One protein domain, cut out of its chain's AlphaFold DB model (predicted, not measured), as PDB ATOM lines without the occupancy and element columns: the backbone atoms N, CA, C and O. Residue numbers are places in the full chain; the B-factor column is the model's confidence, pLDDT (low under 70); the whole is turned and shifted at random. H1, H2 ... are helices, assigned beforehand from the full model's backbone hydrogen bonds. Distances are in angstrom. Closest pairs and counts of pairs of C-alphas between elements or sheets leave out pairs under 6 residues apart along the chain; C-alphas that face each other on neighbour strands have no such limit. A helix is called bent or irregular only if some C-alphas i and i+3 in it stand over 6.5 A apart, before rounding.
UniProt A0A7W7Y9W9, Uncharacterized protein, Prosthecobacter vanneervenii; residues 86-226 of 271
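This is residues 86 to 226 of the 271 residues of an uncharacterized protein of Prosthecobacter vanneervenii (UniProt A0A7W7Y9W9). Three helices, H1, H2 and H3, make a small up-and-down bundle toward one end of an elongated body, their centres in a triangle. The shorter H4 lies farther along the long axis, and residues 204 to 226, a winding stretch with no named element, make the far end. The printed part has 141 residues with four named helices, H1, H2, H3 and H4 along the chain, and no named strand; the class is all helix, though the helices hold 59 of the 141 residues. The whole is compact, with a radius of gyration of the C-alphas of 16.0 A, and the C-alphas span 51 by 33 by 26 A.

H1 is residues 97 to 111, from C-alpha 97 at (32.016, -1.735, 77.019), and is 21.4 A long. H2 is residues 114 to 128 and is 21.5 A long; it is irregular, with C-alphas 115 and 118 at 7.5 A. H3, the longest helix, is residues 161 to 178, 25.9 A from its first C-alpha at (44.558, 7.687, 72.796) to its last. H4 is residues 193 to 203, 15.4 A long, and ends with C-alpha 203 at (49.529, 9.147, 67.348).

H1, H2 and H3 form a bundle, up and down, each running against the one before it in the chain. H3 is the hub and touches the three other helices. H1 and H3 touch, closest at the C-alphas of Met 106 and Ala 170, 5.0 A apart; they run the same way at a steep tilt of 38 degrees. H1 and H2 are a helical hairpin and touch, closest at the C-alphas of Asn 98 and Val 127, 6.0 A apart, at a shallow tilt of 32 degrees, opposite ways. H2 and H3, also a helical hairpin, touch with residues 167 to 174 alone of H3, closest at the C-alphas of Ser 124 and Leu 171, 5.8 A apart; their tilt is a steep 40 degrees, opposite ways. H3 and H4, a third helical hairpin, only just touch, with 3 pairs of C-alphas within 8 A and residues 161 to 164 alone of H3. The closest C-alphas there are those of Leu 161 and Val 200, 7.0 A apart, and the tilt is a shallow 23 degrees, opposite ways. H4 is apart from H1 and H2. Every O i to N i+4 pair is within hydrogen-bond range in H1 and H4, against 9 of 11 in H2 and 13 of 14 in H3.

The two C-alphas farthest apart, those of Glu 115 and Lys 219, are 51.6 A apart. The link from H1 to H2 is tight, and the links from H2 to H3, 32 residues, and from H3 to H4, 14 residues, are long. The printed part has no cut. Its mean pLDDT is 93.3, and residues 152 to 156 are under 70.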
ATOM      1  N   GLN A  86      29.673  -8.684  83.484       98.00
ATOM      2  CA  GLN A  86      29.052  -9.415  82.391       98.00
ATOM      3  C   GLN A  86      29.590 -10.850  82.291       98.00
ATOM      4  O   GLN A  86      30.703 -11.144  82.747       98.00
ATOM      5  N   PRO A  87      28.838 -11.780  81.668       97.44
ATOM      6  CA  PRO A  87      29.293 -13.157  81.470       97.44
ATOM      7  C   PRO A  87      30.610 -13.282  80.691       97.44
ATOM      8  O   PRO A  87      31.369 -14.217  80.938       97.44
ATOM      9  N   ASP A  88      30.919 -12.333  79.806       96.00
ATOM     10  CA  ASP A  88      32.179 -12.264  79.049       96.00
ATOM     11  C   ASP A  88      33.384 -11.788  79.892       96.00
ATOM     12  O   ASP A  88      34.531 -11.908  79.463       96.00
ATOM     13  N   GLY A  89      33.145 -11.317  81.121       97.56
ATOM     14  CA  GLY A  89      34.161 -10.774  82.025       97.56
ATOM     15  C   GLY A  89      34.291  -9.251  82.002       97.56
ATOM     16  O   GLY A  89      34.987  -8.714  82.860       97.56
ATOM     17  N   GLY A  90      33.622  -8.555  81.081       97.88
ATOM     18  CA  GLY A  90      33.566  -7.098  81.064       97.88
ATOM     19  C   GLY A  90      32.737  -6.525  82.218       97.88
ATOM     20  O   GLY A  90      31.973  -7.231  82.873       97.88
ATOM     21  N   ILE A  91      32.875  -5.224  82.470       98.50
ATOM     22  CA  ILE A  91      32.096  -4.479  83.468       98.50
ATOM     23  C   ILE A  91      31.443  -3.292  82.763       98.50
ATOM     24  O   ILE A  91      32.057  -2.241  82.585       98.50
ATOM     25  N   TYR A  92      30.207  -3.471  82.308       97.31
ATOM     26  CA  TYR A  92      29.476  -2.482  81.516       97.31
ATOM     27  C   TYR A  92      27.971  -2.764  81.535       97.31
ATOM     28  O   TYR A  92      27.537  -3.784  82.061       97.31
ATOM     29  N   THR A  93      27.167  -1.868  80.953       94.75
ATOM     30  CA  THR A  93      25.725  -2.108  80.755       94.75
ATOM     31  C   THR A  93      25.385  -2.431  79.301       94.75
ATOM     32  O   THR A  93      24.944  -3.533  79.000       94.75
ATOM     33  N   LYS A  94      25.582  -1.476  78.381       86.69
ATOM     34  CA  LYS A  94      25.210  -1.601  76.960       86.69
ATOM     35  C   LYS A  94      26.258  -1.041  76.005       86.69
ATOM     36  O   LYS A  94      26.593  -1.691  75.025       86.69
ATOM     37  N   ALA A  95      26.740   0.173  76.255       87.75
ATOM     38  CA  ALA A  95      27.643   0.886  75.356       87.75
ATOM     39  C   ALA A  95      29.022   1.076  75.988       87.75
ATOM     40  O   ALA A  95      29.178   0.980  77.207       87.75
ATOM     41  N   ARG A  96      30.016   1.394  75.146       91.94
ATOM     42  CA  ARG A  96      31.375   1.735  75.591       91.94
ATOM     43  C   ARG A  96      31.953   0.667  76.523       91.94
ATOM     44  O   ARG A  96      32.502   0.980  77.578       91.94
ATOM     45  N   ALA A  97      31.749  -0.596  76.158       94.88
ATOM     46  CA  ALA A  97      32.016  -1.735  77.019       94.88
ATOM     47  C   ALA A  97      33.477  -1.775  77.479       94.88
ATOM     48  O   ALA A  97      33.748  -1.988  78.659       94.88
ATOM     49  N   ASN A  98      34.418  -1.479  76.581       95.62
ATOM     50  CA  ASN A  98      35.831  -1.442  76.936       95.62
ATOM     51  C   ASN A  98      36.179  -0.282  77.885       95.62
ATOM     52  O   ASN A  98      36.809  -0.501  78.914       95.62
ATOM     53  N   TYR A  99      35.714   0.932  77.582       96.62
ATOM     54  CA  TYR A  99      35.915   2.111  78.436       96.62
ATOM     55  C   TYR A  99      35.391   1.885  79.855       96.62
ATOM     56  O   TYR A  99      36.091   2.129  80.837       96.62
ATOM     57  N   ASN A 100      34.162   1.371  79.951       98.25
ATOM     58  CA  ASN A 100      33.541   1.046  81.225       98.25
ATOM     59  C   ASN A 100      34.349  -0.013  81.981       98.25
ATOM     60  O   ASN A 100      34.676   0.190  83.151       98.25
ATOM     61  N   THR A 101      34.759  -1.081  81.294       98.56
ATOM     62  CA  THR A 101      35.518  -2.169  81.917       98.56
ATOM     63  C   THR A 101      36.884  -1.707  82.411       98.56
ATOM     64  O   THR A 101      37.218  -1.983  83.559       98.56
ATOM     65  N   ALA A 102      37.657  -0.975  81.603       98.62
ATOM     66  CA  ALA A 102      39.004  -0.534  81.965       98.62
ATOM     67  C   ALA A 102      39.009   0.349  83.225       98.62
ATOM     68  O   ALA A 102      39.791   0.124  84.150       98.62
ATOM     69  N   ILE A 103      38.085   1.309  83.315       98.75
ATOM     70  CA  ILE A 103      38.004   2.211  84.471       98.75
ATOM     71  C   ILE A 103      37.482   1.474  85.714       98.75
ATOM     72  O   ILE A 103      38.002   1.671  86.815       98.75
ATOM     73  N   CYS A 104      36.490   0.588  85.562       98.81
ATOM     74  CA  CYS A 104      36.007  -0.236  86.674       98.81
ATOM     75  C   CYS A 104      37.086  -1.195  87.193       98.81
ATOM     76  O   CYS A 104      37.242  -1.337  88.405       98.81
ATOM     77  N   LEU A 105      37.860  -1.805  86.290       98.81
ATOM     78  CA  LEU A 105      39.001  -2.654  86.623       98.81
ATOM     79  C   LEU A 105      40.013  -1.892  87.479       98.81
ATOM     80  O   LEU A 105      40.403  -2.389  88.534       98.81
ATOM     81  N   MET A 106      40.383  -0.668  87.090       98.69
ATOM     82  CA  MET A 106      41.312   0.149  87.876       98.69
ATOM     83  C   MET A 106      40.781   0.425  89.293       98.69
ATOM     84  O   MET A 106      41.521   0.288  90.268       98.69
ATOM     85  N   ALA A 107      39.488   0.728  89.440       98.56
ATOM     86  CA  ALA A 107      38.874   0.948  90.752       98.56
ATOM     87  C   ALA A 107      38.902  -0.302  91.656       98.56
ATOM     88  O   ALA A 107      39.052  -0.169  92.875       98.56
ATOM     89  N   LEU A 108      38.762  -1.504  91.080       98.50
ATOM     90  CA  LEU A 108      38.878  -2.778  91.803       98.50
ATOM     91  C   LEU A 108      40.333  -3.087  92.176       98.50
ATOM     92  O   LEU A 108      40.605  -3.463  93.316       98.50
ATOM     93  N   VAL A 109      41.276  -2.849  91.257       97.88
ATOM     94  CA  VAL A 109      42.718  -2.999  91.514       97.88
ATOM     95  C   VAL A 109      43.167  -2.105  92.669       97.88
ATOM     96  O   VAL A 109      43.877  -2.574  93.552       97.88
ATOM     97  N   LEU A 110      42.705  -0.851  92.724       97.00
ATOM     98  CA  LEU A 110      43.028   0.078  93.815       97.00
ATOM     99  C   LEU A 110      42.503  -0.376  95.183       97.00
ATOM    100  O   LEU A 110      43.115  -0.072  96.203       97.00
ATOM    101  N   ARG A 111      41.370  -1.088  95.222       94.56
ATOM    102  CA  ARG A 111      40.825  -1.641  96.471       94.56
ATOM    103  C   ARG A 111      41.569  -2.900  96.925       94.56
ATOM    104  O   ARG A 111      41.567  -3.184  98.120       94.56
ATOM    105  N   ALA A 112      42.177  -3.632  95.987       88.56
ATOM    106  CA  ALA A 112      43.069  -4.769  96.221       88.56
ATOM    107  C   ALA A 112      42.518  -5.821  97.207       88.56
ATOM    108  O   ALA A 112      43.217  -6.290  98.107       88.56
ATOM    109  N   ARG A 113      41.243  -6.190  97.053       93.50
ATOM    110  CA  ARG A 113      40.588  -7.191  97.901       93.50
ATOM    111  C   ARG A 113      40.722  -8.600  97.312       93.50
ATOM    112  O   ARG A 113      40.439  -8.759  96.125       93.50
ATOM    113  N   PRO A 114      41.074  -9.630  98.109       93.75
ATOM    114  CA  PRO A 114      41.161 -11.009  97.618       93.75
ATOM    115  C   PRO A 114      39.866 -11.512  96.974       93.75
ATOM    116  O   PRO A 114      39.903 -12.293  96.030       93.75
ATOM    117  N   GLU A 115      38.710 -11.038  97.445       95.69
ATOM    118  CA  GLU A 115      37.408 -11.436  96.904       95.69
ATOM    119  C   GLU A 115      37.154 -10.907  95.483       95.69
ATOM    120  O   GLU A 115      36.309 -11.449  94.774       95.69
ATOM    121  N   ASP A 116      37.892  -9.876  95.054       96.81
ATOM    122  CA  ASP A 116      37.779  -9.289  93.717       96.81
ATOM    123  C   ASP A 116      38.686  -9.992  92.688       96.81
ATOM    124  O   ASP A 116      38.597  -9.683  91.500       96.81
ATOM    125  N   GLU A 117      39.549 -10.933  93.104       96.00
ATOM    126  CA  GLU A 117      40.594 -11.523  92.251       96.00
ATOM    127  C   GLU A 117      40.043 -12.060  90.922       96.00
ATOM    128  O   GLU A 117      40.540 -11.701  89.853       96.00
ATOM    129  N   GLU A 118      38.996 -12.884  90.972       96.25
ATOM    130  CA  GLU A 118      38.421 -13.499  89.773       96.25
ATOM    131  C   GLU A 118      37.828 -12.451  88.820       96.25
ATOM    132  O   GLU A 118      38.013 -12.526  87.603       96.25
ATOM    133  N   VAL A 119      37.158 -11.429  89.362       98.25
ATOM    134  CA  VAL A 119      36.587 -10.338  88.560       98.25
ATOM    135  C   VAL A 119      37.697  -9.515  87.913       98.25
ATOM    136  O   VAL A 119      37.613  -9.221  86.723       98.25
ATOM    137  N   ILE A 120      38.762  -9.192  88.654       98.06
ATOM    138  CA  ILE A 120      39.913  -8.442  88.136       98.06
ATOM    139  C   ILE A 120      40.582  -9.214  86.993       98.06
ATOM    140  O   ILE A 120      40.864  -8.625  85.952       98.06
ATOM    141  N   ARG A 121      40.799 -10.527  87.140       97.06
ATOM    142  CA  ARG A 121      41.404 -11.362  86.085       97.06
ATOM    143  C   ARG A 121      40.557 -11.387  84.823       97.06
ATOM    144  O   ARG A 121      41.064 -11.149  83.729       97.06
ATOM    145  N   ARG A 122      39.256 -11.634  84.972       98.00
ATOM    146  CA  ARG A 122      38.323 -11.695  83.842       98.00
ATOM    147  C   ARG A 122      38.181 -10.352  83.133       98.00
ATOM    148  O   ARG A 122      38.180 -10.332  81.906       98.00
ATOM    149  N   ALA A 123      38.122  -9.254  83.883       98.38
ATOM    150  CA  ALA A 123      38.069  -7.907  83.326       98.38
ATOM    151  C   ALA A 123      39.389  -7.514  82.646       98.38
ATOM    152  O   ALA A 123      39.359  -6.919  81.572       98.38
ATOM    153  N   SER A 124      40.540  -7.889  83.217       97.81
ATOM    154  CA  SER A 124      41.859  -7.682  82.599       97.81
ATOM    155  C   SER A 124      41.943  -8.400  81.250       97.81
ATOM    156  O   SER A 124      42.181  -7.762  80.224       97.81
ATOM    157  N   ARG A 125      41.580  -9.689  81.214       97.38
ATOM    158  CA  ARG A 125      41.484 -10.456  79.967       97.38
ATOM    159  C   ARG A 125      40.523  -9.810  78.971       97.38
ATOM    160  O   ARG A 125      40.869  -9.689  77.800       97.38
ATOM    161  N   TYR A 126      39.334  -9.394  79.417       97.38
ATOM    162  CA  TYR A 126      38.353  -8.734  78.552       97.38
ATOM    163  C   TYR A 126      38.962  -7.509  77.861       97.38
ATOM    164  O   TYR A 126      38.881  -7.422  76.640       97.38
ATOM    165  N   VAL A 127      39.597  -6.607  78.624       97.69
ATOM    166  CA  VAL A 127      40.204  -5.364  78.114       97.69
ATOM    167  C   VAL A 127      41.354  -5.657  77.149       97.69
ATOM    168  O   VAL A 127      41.418  -5.036  76.090       97.69
ATOM    169  N   ALA A 128      42.227  -6.622  77.461       96.62
ATOM    170  CA  ALA A 128      43.327  -7.012  76.574       96.62
ATOM    171  C   ALA A 128      42.817  -7.502  75.207       96.62
ATOM    172  O   ALA A 128      43.342  -7.109  74.167       96.62
ATOM    173  N   HIS A 129      41.721  -8.266  75.197       94.25
ATOM    174  CA  HIS A 129      41.091  -8.777  73.976       94.25
ATOM    175  C   HIS A 129      40.314  -7.717  73.171       94.25
ATOM    176  O   HIS A 129      39.750  -8.042  72.130       94.25
ATOM    177  N   GLN A 130      40.266  -6.457  73.623       94.06
ATOM    178  CA  GLN A 130      39.718  -5.341  72.836       94.06
ATOM    179  C   GLN A 130      40.777  -4.641  71.972       94.06
ATOM    180  O   GLN A 130      40.462  -3.644  71.320       94.06
ATOM    181  N   GLN A 131      42.030  -5.108  71.994       95.00
ATOM    182  CA  GLN A 131      43.094  -4.564  71.158       95.00
ATOM    183  C   GLN A 131      42.806  -4.805  69.678       95.00
ATOM    184  O   GLN A 131      42.485  -5.919  69.269       95.00
ATOM    185  N   ASN A 132      42.933  -3.750  68.877       93.88
ATOM    186  CA  ASN A 132      42.787  -3.864  67.435       93.88
ATOM    187  C   ASN A 132      43.971  -4.628  66.834       93.88
ATOM    188  O   ASN A 132      45.129  -4.305  67.105       93.88
ATOM    189  N   ASP A 133      43.637  -5.586  65.982       91.88
ATOM    190  CA  ASP A 133      44.538  -6.326  65.099       91.88
ATOM    191  C   ASP A 133      43.769  -6.536  63.787       91.88
ATOM    192  O   ASP A 133      43.069  -7.531  63.587       91.88
ATOM    193  N   ALA A 134      43.703  -5.465  63.002       89.44
ATOM    194  CA  ALA A 134      42.851  -5.353  61.832       89.44
ATOM    195  C   ALA A 134      43.562  -5.867  60.581       89.44
ATOM    196  O   ALA A 134      44.756  -6.118  60.594       89.44
ATOM    197  N   ASP A 135      42.816  -6.002  59.483       88.81
ATOM    198  CA  ASP A 135      43.334  -6.466  58.193       88.81
ATOM    199  C   ASP A 135      44.029  -7.838  58.296       88.81
ATOM    200  O   ASP A 135      43.348  -8.866  58.205       88.81
ATOM    201  N   THR A 136      45.350  -7.891  58.501       89.75
ATOM    202  CA  THR A 136      46.069  -9.154  58.702       89.75
ATOM    203  C   THR A 136      46.472  -9.358  60.161       89.75
ATOM    204  O   THR A 136      47.392  -8.705  60.641       89.75
ATOM    205  N   LEU A 137      45.904 -10.383  60.807       88.31
ATOM    206  CA  LEU A 137      46.251 -10.747  62.187       88.31
ATOM    207  C   LEU A 137      47.768 -10.860  62.412       88.31
ATOM    208  O   LEU A 137      48.480 -11.555  61.676       88.31
ATOM    209  N   GLY A 138      48.247 -10.203  63.464       87.06
ATOM    210  CA  GLY A 138      49.643 -10.156  63.875       87.06
ATOM    211  C   GLY A 138      50.524  -9.234  63.032       87.06
ATOM    212  O   GLY A 138      51.746  -9.238  63.220       87.06
ATOM    213  N   LYS A 139      49.954  -8.458  62.104       90.25
ATOM    214  CA  LYS A 139      50.676  -7.431  61.347       90.25
ATOM    215  C   LYS A 139      50.231  -6.046  61.797       90.25
ATOM    216  O   LYS A 139      49.137  -5.854  62.289       90.25
ATOM    217  N   ALA A 140      51.127  -5.077  61.638       89.50
ATOM    218  CA  ALA A 140      50.839  -3.671  61.905       89.50
ATOM    219  C   ALA A 140      50.544  -2.937  60.586       89.50
ATOM    220  O   ALA A 140      51.230  -1.965  60.258       89.50
ATOM    221  N   ASP A 141      49.606  -3.446  59.787       90.94
ATOM    222  CA  ASP A 141      49.260  -2.930  58.456       90.94
ATOM    223  C   ASP A 141      48.072  -1.951  58.460       90.94
ATOM    224  O   ASP A 141      47.910  -1.189  57.503       90.94
ATOM    225  N   ASN A 142      47.348  -1.842  59.575       93.56
ATOM    226  CA  ASN A 142      46.340  -0.820  59.814       93.56
ATOM    227  C   ASN A 142      46.854   0.269  60.778       93.56
ATOM    228  O   ASN A 142      47.452  -0.037  61.813       93.56
ATOM    229  N   PRO A 143      46.592   1.569  60.531       94.62
ATOM    230  CA  PRO A 143      46.992   2.634  61.454       94.62
ATOM    231  C   PRO A 143      46.471   2.460  62.887       94.62
ATOM    232  O   PRO A 143      47.127   2.933  63.814       94.62
ATOM    233  N   PHE A 144      45.315   1.810  63.069       94.94
ATOM    234  CA  PHE A 144      44.681   1.600  64.373       94.94
ATOM    235  C   PHE A 144      45.149   0.340  65.116       94.94
ATOM    236  O   PHE A 144      44.734   0.170  66.267       94.94
ATOM    237  N   ASP A 145      45.991  -0.504  64.508       94.81
ATOM    238  CA  ASP A 145      46.512  -1.717  65.153       94.81
ATOM    239  C   ASP A 145      47.252  -1.396  66.440       94.81
ATOM    240  O   ASP A 145      47.990  -0.411  66.531       94.81
ATOM    241  N   GLY A 146      47.040  -2.244  67.443       95.50
ATOM    242  CA  GLY A 146      47.582  -2.097  68.783       95.50
ATOM    243  C   GLY A 146      46.821  -1.119  69.677       95.50
ATOM    244  O   GLY A 146      46.970  -1.175  70.899       95.50
ATOM    245  N   GLY A 147      45.990  -0.251  69.098       96.19
ATOM    246  CA  GLY A 147      45.133   0.667  69.835       96.19
ATOM    247  C   GLY A 147      43.867  -0.001  70.356       96.19
ATOM    248  O   GLY A 147      43.455  -1.061  69.887       96.19
ATOM    249  N   ILE A 148      43.220   0.657  71.314       95.88
ATOM    250  CA  ILE A 148      41.966   0.205  71.912       95.88
ATOM    251  C   ILE A 148      40.924   1.334  71.848       95.88
ATOM    252  O   ILE A 148      41.218   2.498  72.130       95.88
ATOM    253  N   GLY A 149      39.692   0.985  71.469       94.06
ATOM    254  CA  GLY A 149      38.543   1.895  71.406       94.06
ATOM    255  C   GLY A 149      37.473   1.612  72.466       94.06
ATOM    256  O   GLY A 149      37.724   1.011  73.510       94.06
ATOM    257  N   TYR A 150      36.237   2.029  72.183       90.75
ATOM    258  CA  TYR A 150      35.080   1.825  73.066       90.75
ATOM    259  C   TYR A 150      34.555   0.373  73.114       90.75
ATOM    260  O   TYR A 150      33.749   0.052  73.992       90.75
ATOM    261  N   GLY A 151      35.027  -0.504  72.224       76.75
ATOM    262  CA  GLY A 151      34.513  -1.863  72.019       76.75
ATOM    263  C   GLY A 151      33.395  -1.922  70.967       76.75
ATOM    264  O   GLY A 151      32.806  -0.900  70.617       76.75
ATOM    265  N   GLY A 152      33.105  -3.128  70.472       60.81
ATOM    266  CA  GLY A 152      32.078  -3.385  69.453       60.81
ATOM    267  C   GLY A 152      32.642  -3.429  68.030       60.81
ATOM    268  O   GLY A 152      32.723  -2.414  67.347       60.81
ATOM    269  N   GLY A 153      32.982  -4.631  67.557       54.66
ATOM    270  CA  GLY A 153      33.614  -4.880  66.251       54.66
ATOM    271  C   GLY A 153      32.741  -4.642  65.007       54.66
ATOM    272  O   GLY A 153      33.087  -5.109  63.930       54.66
ATOM    273  N   GLN A 154      31.604  -3.946  65.118       51.16
ATOM    274  CA  GLN A 154      30.648  -3.784  64.013       51.16
ATOM    275  C   GLN A 154      30.977  -2.623  63.049       51.16
ATOM    276  O   GLN A 154      30.271  -2.448  62.062       51.16
ATOM    277  N   GLY A 155      32.034  -1.840  63.305       54.81
ATOM    278  CA  GLY A 155      32.379  -0.638  62.522       54.81
ATOM    279  C   GLY A 155      33.770  -0.629  61.879       54.81
ATOM    280  O   GLY A 155      34.162   0.392  61.322       54.81
ATOM    281  N   GLY A 156      34.512  -1.737  61.952       68.19
ATOM    282  CA  GLY A 156      35.938  -1.766  61.618       68.19
ATOM    283  C   GLY A 156      36.827  -1.312  62.780       68.19
ATOM    284  O   GLY A 156      36.346  -1.005  63.873       68.19
ATOM    285  N   ALA A 157      38.140  -1.317  62.551       78.00
ATOM    286  CA  ALA A 157      39.125  -1.005  63.577       78.00
ATOM    287  C   ALA A 157      39.083   0.477  63.957       78.00
ATOM    288  O   ALA A 157      39.346   1.368  63.143       78.00
ATOM    289  N   HIS A 158      38.756   0.743  65.217       87.62
ATOM    290  CA  HIS A 158      38.736   2.083  65.782       87.62
ATOM    291  C   HIS A 158      39.432   2.082  67.132       87.62
ATOM    292  O   HIS A 158      39.151   1.256  67.999       87.62
ATOM    293  N   ALA A 159      40.349   3.024  67.303       94.56
ATOM    294  CA  ALA A 159      41.052   3.254  68.551       94.56
ATOM    295  C   ALA A 159      41.413   4.726  68.688       94.56
ATOM    296  O   ALA A 159      41.610   5.436  67.697       94.56
ATOM    297  N   ASP A 160      41.533   5.163  69.933       95.44
ATOM    298  CA  ASP A 160      41.943   6.511  70.286       95.44
ATOM    299  C   ASP A 160      42.854   6.498  71.512       95.44
ATOM    300  O   ASP A 160      42.888   5.533  72.283       95.44
ATOM    301  N   LEU A 161      43.606   7.583  71.694       95.62
ATOM    302  CA  LEU A 161      44.558   7.687  72.796       95.62
ATOM    303  C   LEU A 161      43.902   7.624  74.173       95.62
ATOM    304  O   LEU A 161      44.533   7.117  75.095       95.62
ATOM    305  N   SER A 162      42.678   8.127  74.349       95.69
ATOM    306  CA  SER A 162      42.063   8.157  75.678       95.69
ATOM    307  C   SER A 162      41.663   6.756  76.124       95.69
ATOM    308  O   SER A 162      42.054   6.339  77.213       95.69
ATOM    309  N   ASN A 163      40.939   6.018  75.283       97.25
ATOM    310  CA  ASN A 163      40.546   4.642  75.579       97.25
ATOM    311  C   ASN A 163      41.765   3.726  75.697       97.25
ATOM    312  O   ASN A 163      41.837   2.921  76.626       97.25
ATOM    313  N   THR A 164      42.757   3.908  74.821       97.88
ATOM    314  CA  THR A 164      44.020   3.168  74.912       97.88
ATOM    315  C   THR A 164      44.739   3.465  76.227       97.88
ATOM    316  O   THR A 164      45.164   2.534  76.897       97.88
ATOM    317  N   SER A 165      44.814   4.725  76.667       97.75
ATOM    318  CA  SER A 165      45.486   5.076  77.929       97.75
ATOM    319  C   SER A 165      44.823   4.424  79.145       97.75
ATOM    320  O   SER A 165      45.522   3.823  79.958       97.75
ATOM    321  N   PHE A 166      43.488   4.473  79.246       98.38
ATOM    322  CA  PHE A 166      42.768   3.814  80.343       98.38
ATOM    323  C   PHE A 166      42.972   2.297  80.343       98.38
ATOM    324  O   PHE A 166      43.164   1.700  81.401       98.38
ATOM    325  N   ALA A 167      42.950   1.670  79.165       98.31
ATOM    326  CA  ALA A 167      43.189   0.239  79.040       98.31
ATOM    327  C   ALA A 167      44.618  -0.134  79.463       98.31
ATOM    328  O   ALA A 167      44.790  -1.031  80.284       98.31
ATOM    329  N   LEU A 168      45.637   0.579  78.967       98.56
ATOM    330  CA  LEU A 168      47.039   0.321  79.310       98.56
ATOM    331  C   LEU A 168      47.301   0.469  80.808       98.56
ATOM    332  O   LEU A 168      47.975  -0.376  81.394       98.56
ATOM    333  N   GLU A 169      46.753   1.508  81.436       98.31
ATOM    334  CA  GLU A 169      46.888   1.720  82.876       98.31
ATOM    335  C   GLU A 169      46.264   0.565  83.675       98.31
ATOM    336  O   GLU A 169      46.926  -0.043  84.521       98.31
ATOM    337  N   ALA A 170      45.019   0.200  83.358       98.31
ATOM    338  CA  ALA A 170      44.309  -0.870  84.050       98.31
ATOM    339  C   ALA A 170      44.986  -2.243  83.864       98.31
ATOM    340  O   ALA A 170      45.108  -3.021  84.816       98.31
ATOM    341  N   LEU A 171      45.475  -2.541  82.656       98.25
ATOM    342  CA  LEU A 171      46.200  -3.778  82.349       98.25
ATOM    343  C   LEU A 171      47.556  -3.833  83.054       98.25
ATOM    344  O   LEU A 171      47.890  -4.851  83.661       98.25
ATOM    345  N   TYR A 172      48.310  -2.730  83.057       97.81
ATOM    346  CA  TYR A 172      49.591  -2.659  83.754       97.81
ATOM    347  C   TYR A 172      49.425  -2.932  85.252       97.81
ATOM    348  O   TYR A 172      50.084  -3.824  85.796       97.81
ATOM    349  N   TYR A 173      48.522  -2.214  85.928       97.62
ATOM    350  CA  TYR A 173      48.353  -2.366  87.373       97.62
ATOM    351  C   TYR A 173      47.681  -3.686  87.766       97.62
ATOM    352  O   TYR A 173      48.078  -4.281  88.769       97.62
ATOM    353  N   SER A 174      46.732  -4.204  86.976       96.31
ATOM    354  CA  SER A 174      46.163  -5.537  87.233       96.31
ATOM    355  C   SER A 174      47.205  -6.647  87.070       96.31
ATOM    356  O   SER A 174      47.286  -7.539  87.913       96.31
ATOM    357  N   LYS A 175      48.081  -6.565  86.061       95.31
ATOM    358  CA  LYS A 175      49.208  -7.494  85.910       95.31
ATOM    359  C   LYS A 175      50.174  -7.404  87.091       95.31
ATOM    360  O   LYS A 175      50.588  -8.437  87.617       95.31
ATOM    361  N   LYS A 176      50.501  -6.186  87.543       95.25
ATOM    362  CA  LYS A 176      51.343  -5.959  88.730       95.25
ATOM    363  C   LYS A 176      50.755  -6.570  89.998       95.25
ATOM    364  O   LYS A 176      51.513  -7.143  90.771       95.25
ATOM    365  N   LEU A 177      49.436  -6.511  90.181       94.56
ATOM    366  CA  LEU A 177      48.759  -7.095  91.342       94.56
ATOM    367  C   LEU A 177      49.001  -8.612  91.473       94.56
ATOM    368  O   LEU A 177      49.076  -9.120  92.588       94.56
ATOM    369  N   PHE A 178      49.161  -9.327  90.354       93.00
ATOM    370  CA  PHE A 178      49.311 -10.788  90.342       93.00
ATOM    371  C   PHE A 178      50.730 -11.292  90.056       93.00
ATOM    372  O   PHE A 178      50.951 -12.503  90.118       93.00
ATOM    373  N   GLN A 179      51.684 -10.407  89.747       91.44
ATOM    374  CA  GLN A 179      53.012 -10.789  89.241       91.44
ATOM    375  C   GLN A 179      53.797 -11.704  90.204       91.44
ATOM    376  O   GLN A 179      54.514 -12.587  89.748       91.44
ATOM    377  N   ASP A 180      53.626 -11.505  91.516       89.31
ATOM    378  CA  ASP A 180      54.352 -12.221  92.578       89.31
ATOM    379  C   ASP A 180      53.503 -13.348  93.203       89.31
ATOM    380  O   ASP A 180      53.859 -13.929  94.228       89.31
ATOM    381  N   THR A 181      52.349 -13.654  92.603       89.19
ATOM    382  CA  THR A 181      51.461 -14.739  93.043       89.19
ATOM    383  C   THR A 181      51.786 -16.042  92.315       89.19
ATOM    384  O   THR A 181      52.447 -16.053  91.280       89.19
ATOM    385  N   SER A 182      51.246 -17.166  92.793       90.25
ATOM    386  CA  SER A 182      51.338 -18.453  92.086       90.25
ATOM    387  C   SER A 182      50.520 -18.514  90.786       90.25
ATOM    388  O   SER A 182      50.543 -19.533  90.100       90.25
ATOM    389  N   LYS A 183      49.786 -17.445  90.452       89.12
ATOM    390  CA  LYS A 183      48.912 -17.332  89.282       89.12
ATOM    391  C   LYS A 183      49.120 -15.969  88.600       89.12
ATOM    392  O   LYS A 183      48.234 -15.115  88.672       89.12
ATOM    393  N   PRO A 184      50.272 -15.696  87.973       92.88
ATOM    394  CA  PRO A 184      50.435 -14.470  87.191       92.88
ATOM    395  C   PRO A 184      49.424 -14.418  86.030       92.88
ATOM    396  O   PRO A 184      48.850 -15.439  85.656       92.88
ATOM    397  N   ILE A 185      49.185 -13.231  85.463       91.25
ATOM    398  CA  ILE A 185      48.425 -13.120  84.205       91.25
ATOM    399  C   ILE A 185      49.202 -13.858  83.109       91.25
ATOM    400  O   ILE A 185      50.390 -13.595  82.904       91.25
ATOM    401  N   GLU A 186      48.540 -14.804  82.446       90.25
ATOM    402  CA  GLU A 186      49.145 -15.619  81.396       90.25
ATOM    403  C   GLU A 186      49.376 -14.795  80.129       90.25
ATOM    404  O   GLU A 186      48.641 -13.855  79.835       90.25
ATOM    405  N   LYS A 187      50.396 -15.160  79.344       90.38
ATOM    406  CA  LYS A 187      50.777 -14.395  78.149       90.38
ATOM    407  C   LYS A 187      49.645 -14.306  77.121       90.38
ATOM    408  O   LYS A 187      49.544 -13.282  76.461       90.38
ATOM    409  N   GLN A 188      48.815 -15.345  76.975       89.88
ATOM    410  CA  GLN A 188      47.686 -15.293  76.039       89.88
ATOM    411  C   GLN A 188      46.546 -14.364  76.486       89.88
ATOM    412  O   GLN A 188      45.732 -13.980  75.657       89.88
ATOM    413  N   ASP A 189      46.494 -14.014  77.774       90.75
ATOM    414  CA  ASP A 189      45.506 -13.090  78.340       90.75
ATOM    415  C   ASP A 189      46.066 -11.663  78.488       90.75
ATOM    416  O   ASP A 189      45.355 -10.763  78.936       90.75
ATOM    417  N   ASP A 190      47.337 -11.457  78.131       93.81
ATOM    418  CA  ASP A 190      48.027 -10.172  78.179       93.81
ATOM    419  C   ASP A 190      47.953  -9.448  76.827       93.81
ATOM    420  O   ASP A 190      47.763 -10.043  75.766       93.81
ATOM    421  N   LEU A 191      48.136  -8.133  76.871       94.88
ATOM    422  CA  LEU A 191      48.152  -7.273  75.697       94.88
ATOM    423  C   LEU A 191      49.402  -7.506  74.840       94.88
ATOM    424  O   LEU A 191      50.498  -7.732  75.364       94.88
ATOM    425  N   ASN A 192      49.293  -7.298  73.526       95.62
ATOM    426  CA  ASN A 192      50.477  -7.049  72.712       95.62
ATOM    427  C   ASN A 192      51.002  -5.624  72.982       95.62
ATOM    428  O   ASN A 192      50.581  -4.644  72.359       95.62
ATOM    429  N   TRP A 193      51.916  -5.506  73.949       96.06
ATOM    430  CA  TRP A 193      52.498  -4.229  74.377       96.06
ATOM    431  C   TRP A 193      53.295  -3.524  73.274       96.06
ATOM    432  O   TRP A 193      53.235  -2.299  73.182       96.06
ATOM    433  N   ASP A 194      53.977  -4.268  72.402       95.81
ATOM    434  CA  ASP A 194      54.726  -3.685  71.282       95.81
ATOM    435  C   ASP A 194      53.776  -3.038  70.267       95.81
ATOM    436  O   ASP A 194      54.003  -1.907  69.830       95.81
ATOM    437  N   ALA A 195      52.653  -3.697  69.958       96.38
ATOM    438  CA  ALA A 195      51.613  -3.118  69.111       96.38
ATOM    439  C   ALA A 195      50.996  -1.863  69.755       96.38
ATOM    440  O   ALA A 195      50.802  -0.851  69.082       96.38
ATOM    441  N   ALA A 196      50.746  -1.875  71.067       97.44
ATOM    442  CA  ALA A 196      50.237  -0.698  71.773       97.44
ATOM    443  C   ALA A 196      51.218   0.488  71.734       97.44
ATOM    444  O   ALA A 196      50.808   1.629  71.509       97.44
ATOM    445  N   ILE A 197      52.519   0.231  71.902       97.38
ATOM    446  CA  ILE A 197      53.567   1.249  71.755       97.38
ATOM    447  C   ILE A 197      53.588   1.791  70.323       97.38
ATOM    448  O   ILE A 197      53.698   3.008  70.140       97.38
ATOM    449  N   GLN A 198      53.439   0.928  69.313       96.81
ATOM    450  CA  GLN A 198      53.348   1.349  67.916       96.81
ATOM    451  C   GLN A 198      52.134   2.255  67.691       96.81
ATOM    452  O   GLN A 198      52.289   3.328  67.111       96.81
ATOM    453  N   PHE A 199      50.954   1.900  68.207       97.62
ATOM    454  CA  PHE A 199      49.760   2.748  68.134       97.62
ATOM    455  C   PHE A 199      49.994   4.131  68.755       97.62
ATOM    456  O   PHE A 199      49.751   5.157  68.119       97.62
ATOM    457  N   VAL A 200      50.513   4.178  69.986       97.69
ATOM    458  CA  VAL A 200      50.808   5.443  70.676       97.69
ATOM    459  C   VAL A 200      51.832   6.267  69.890       97.69
ATOM    460  O   VAL A 200      51.652   7.474  69.717       97.69
ATOM    461  N   SER A 201      52.863   5.624  69.341       97.38
ATOM    462  CA  SER A 201      53.866   6.273  68.491       97.38
ATOM    463  C   SER A 201      53.254   6.819  67.199       97.38
ATOM    464  O   SER A 201      53.569   7.940  66.798       97.38
ATOM    465  N   ARG A 202      52.308   6.090  66.591       97.00
ATOM    466  CA  ARG A 202      51.538   6.523  65.414       97.00
ATOM    467  C   ARG A 202      50.627   7.712  65.690       97.00
ATOM    468  O   ARG A 202      50.325   8.465  64.768       97.00
ATOM    469  N   CYS A 203      50.237   7.937  66.939       96.62
ATOM    470  CA  CYS A 203      49.529   9.147  67.348       96.62
ATOM    471  C   CYS A 203      50.463  10.357  67.539       96.62
ATOM    472  O   CYS A 203      49.982  11.489  67.567       96.62
ATOM    473  N   GLN A 204      51.783  10.174  67.641       97.06
ATOM    474  CA  GLN A 204      52.733  11.267  67.860       97.06
ATOM    475  C   GLN A 204      53.201  11.912  66.551       97.06
ATOM    476  O   GLN A 204      53.639  11.242  65.621       97.06
ATOM    477  N   ASN A 205      53.227  13.240  66.484       95.69
ATOM    478  CA  ASN A 205      53.795  13.992  65.370       95.69
ATOM    479  C   ASN A 205      55.336  13.994  65.400       95.69
ATOM    480  O   ASN A 205      55.965  15.020  65.673       95.69
ATOM    481  N   ARG A 206      55.944  12.829  65.147       95.81
ATOM    482  CA  ARG A 206      57.394  12.614  65.221       95.81
ATOM    483  C   ARG A 206      57.859  11.589  64.184       95.81
ATOM    484  O   ARG A 206      57.553  10.410  64.308       95.81
ATOM    485  N   LYS A 207      58.603  12.024  63.160       95.25
ATOM    486  CA  LYS A 207      58.942  11.174  62.002       95.25
ATOM    487  C   LYS A 207      59.845   9.990  62.358       95.25
ATOM    488  O   LYS A 207      59.778   8.960  61.703       95.25
ATOM    489  N   GLU A 208      60.666  10.133  63.391       96.00
ATOM    490  CA  GLU A 208      61.627   9.123  63.838       96.00
ATOM    491  C   GLU A 208      60.958   7.890  64.458       96.00
ATOM    492  O   GLU A 208      61.561   6.825  64.478       96.00
ATOM    493  N   SER A 209      59.737   8.032  64.984       95.38
ATOM    494  CA  SER A 209      58.994   6.948  65.646       95.38
ATOM    495  C   SER A 209      57.612   6.683  65.051       95.38
ATOM    496  O   SER A 209      56.958   5.732  65.460       95.38
ATOM    497  N   ASN A 210      57.153   7.502  64.105       96.81
ATOM    498  CA  ASN A 210      55.839   7.372  63.491       96.81
ATOM    499  C   ASN A 210      55.968   7.080  61.987       96.81
ATOM    500  O   ASN A 210      56.460   7.903  61.207       96.81
ATOM    501  N   ASP A 211      55.490   5.901  61.591       95.06
ATOM    502  CA  ASP A 211      55.488   5.403  60.213       95.06
ATOM    503  C   ASP A 211      54.384   6.015  59.335       95.06
ATOM    504  O   ASP A 211      54.414   5.864  58.111       95.06
ATOM    505  N   GLN A 212      53.445   6.763  59.919       94.88
ATOM    506  CA  GLN A 212      52.339   7.362  59.186       94.88
ATOM    507  C   GLN A 212      52.823   8.470  58.233       94.88
ATOM    508  O   GLN A 212      53.719   9.253  58.574       94.88
ATOM    509  N   PRO A 213      52.201   8.627  57.044       93.00
ATOM    510  CA  PRO A 213      52.644   9.599  56.038       93.00
ATOM    511  C   PRO A 213      52.663  11.053  56.522       93.00
ATOM    512  O   PRO A 213      53.457  11.859  56.045       93.00
ATOM    513  N   TRP A 214      51.791  11.399  57.471       91.38
ATOM    514  CA  TRP A 214      51.664  12.759  57.992       91.38
ATOM    515  C   TRP A 214      52.700  13.106  59.072       91.38
ATOM    516  O   TRP A 214      52.808  14.276  59.448       91.38
ATOM    517  N   ALA A 215      53.432  12.125  59.605       94.38
ATOM    518  CA  ALA A 215      54.344  12.322  60.723       94.38
ATOM    519  C   ALA A 215      55.413  13.383  60.416       94.38
ATOM    520  O   ALA A 215      56.140  13.298  59.425       94.38
ATOM    521  N   GLY A 216      55.520  14.397  61.277       92.06
ATOM    522  CA  GLY A 216      56.475  15.496  61.134       92.06
ATOM    523  C   GLY A 216      56.098  16.543  60.078       92.06
ATOM    524  O   GLY A 216      56.903  17.448  59.833       92.06
ATOM    525  N   ALA A 217      54.916  16.449  59.456       91.44
ATOM    526  CA  ALA A 217      54.439  17.433  58.480       91.44
ATOM    527  C   ALA A 217      54.084  18.778  59.135       91.44
ATOM    528  O   ALA A 217      54.351  19.836  58.570       91.44
ATOM    529  N   ASP A 218      53.521  18.748  60.344       90.00
ATOM    530  CA  ASP A 218      53.181  19.951  61.104       90.00
ATOM    531  C   ASP A 218      54.349  20.355  62.010       90.00
ATOM    532  O   ASP A 218      54.542  19.785  63.084       90.00
ATOM    533  N   LYS A 219      55.154  21.325  61.568       94.19
ATOM    534  CA  LYS A 219      56.359  21.752  62.296       94.19
ATOM    535  C   LYS A 219      56.053  22.470  63.611       94.19
ATOM    536  O   LYS A 219      56.859  22.377  64.535       94.19
ATOM    537  N   ASN A 220      54.886  23.107  63.726       94.19
ATOM    538  CA  ASN A 220      54.493  23.860  64.921       94.19
ATOM    539  C   ASN A 220      54.069  22.948  66.078       94.19
ATOM    540  O   ASN A 220      54.091  23.368  67.229       94.19
ATOM    541  N   ASN A 221      53.721  21.696  65.776       93.12
ATOM    542  CA  ASN A 221      53.267  20.708  66.751       93.12
ATOM    543  C   ASN A 221      54.212  19.500  66.828       93.12
ATOM    544  O   ASN A 221      53.767  18.369  67.030       93.12
ATOM    545  N   THR A 222      55.510  19.697  66.590       93.81
ATOM    546  CA  THR A 222      56.500  18.609  66.645       93.81
ATOM    547  C   THR A 222      56.486  17.947  68.027       93.81
ATOM    548  O   THR A 222      56.577  18.624  69.045       93.81
ATOM    549  N   GLY A 223      56.352  16.620  68.066       94.06
ATOM    550  CA  GLY A 223      56.287  15.833  69.304       94.06
ATOM    551  C   GLY A 223      54.913  15.789  69.987       94.06
ATOM    552  O   GLY A 223      54.732  14.972  70.890       94.06
ATOM    553  N   ALA A 224      53.944  16.601  69.549       95.19
ATOM    554  CA  ALA A 224      52.575  16.558  70.058       95.19
ATOM    555  C   ALA A 224      51.849  15.276  69.626       95.19
ATOM    556  O   ALA A 224      52.194  14.666  68.613       95.19
ATOM    557  N   PHE A 225      50.811  14.893  70.366       95.50
ATOM    558  CA  PHE A 225      49.999  13.714  70.083       95.50
ATOM    559  C   PHE A 225      48.627  14.111  69.524       95.50
ATOM    560  O   PHE A 225      47.957  14.992  70.062       95.50
ATOM    561  N   GLY A 226      48.205  13.457  68.444       93.25
ATOM    562  CA  GLY A 226      46.835  13.497  67.947       93.25
ATOM    563  C   GLY A 226      45.958  12.475  68.667       93.25
ATOM    564  O   GLY A 226      46.451  11.463  69.148       93.25
TER     565      GLY A 226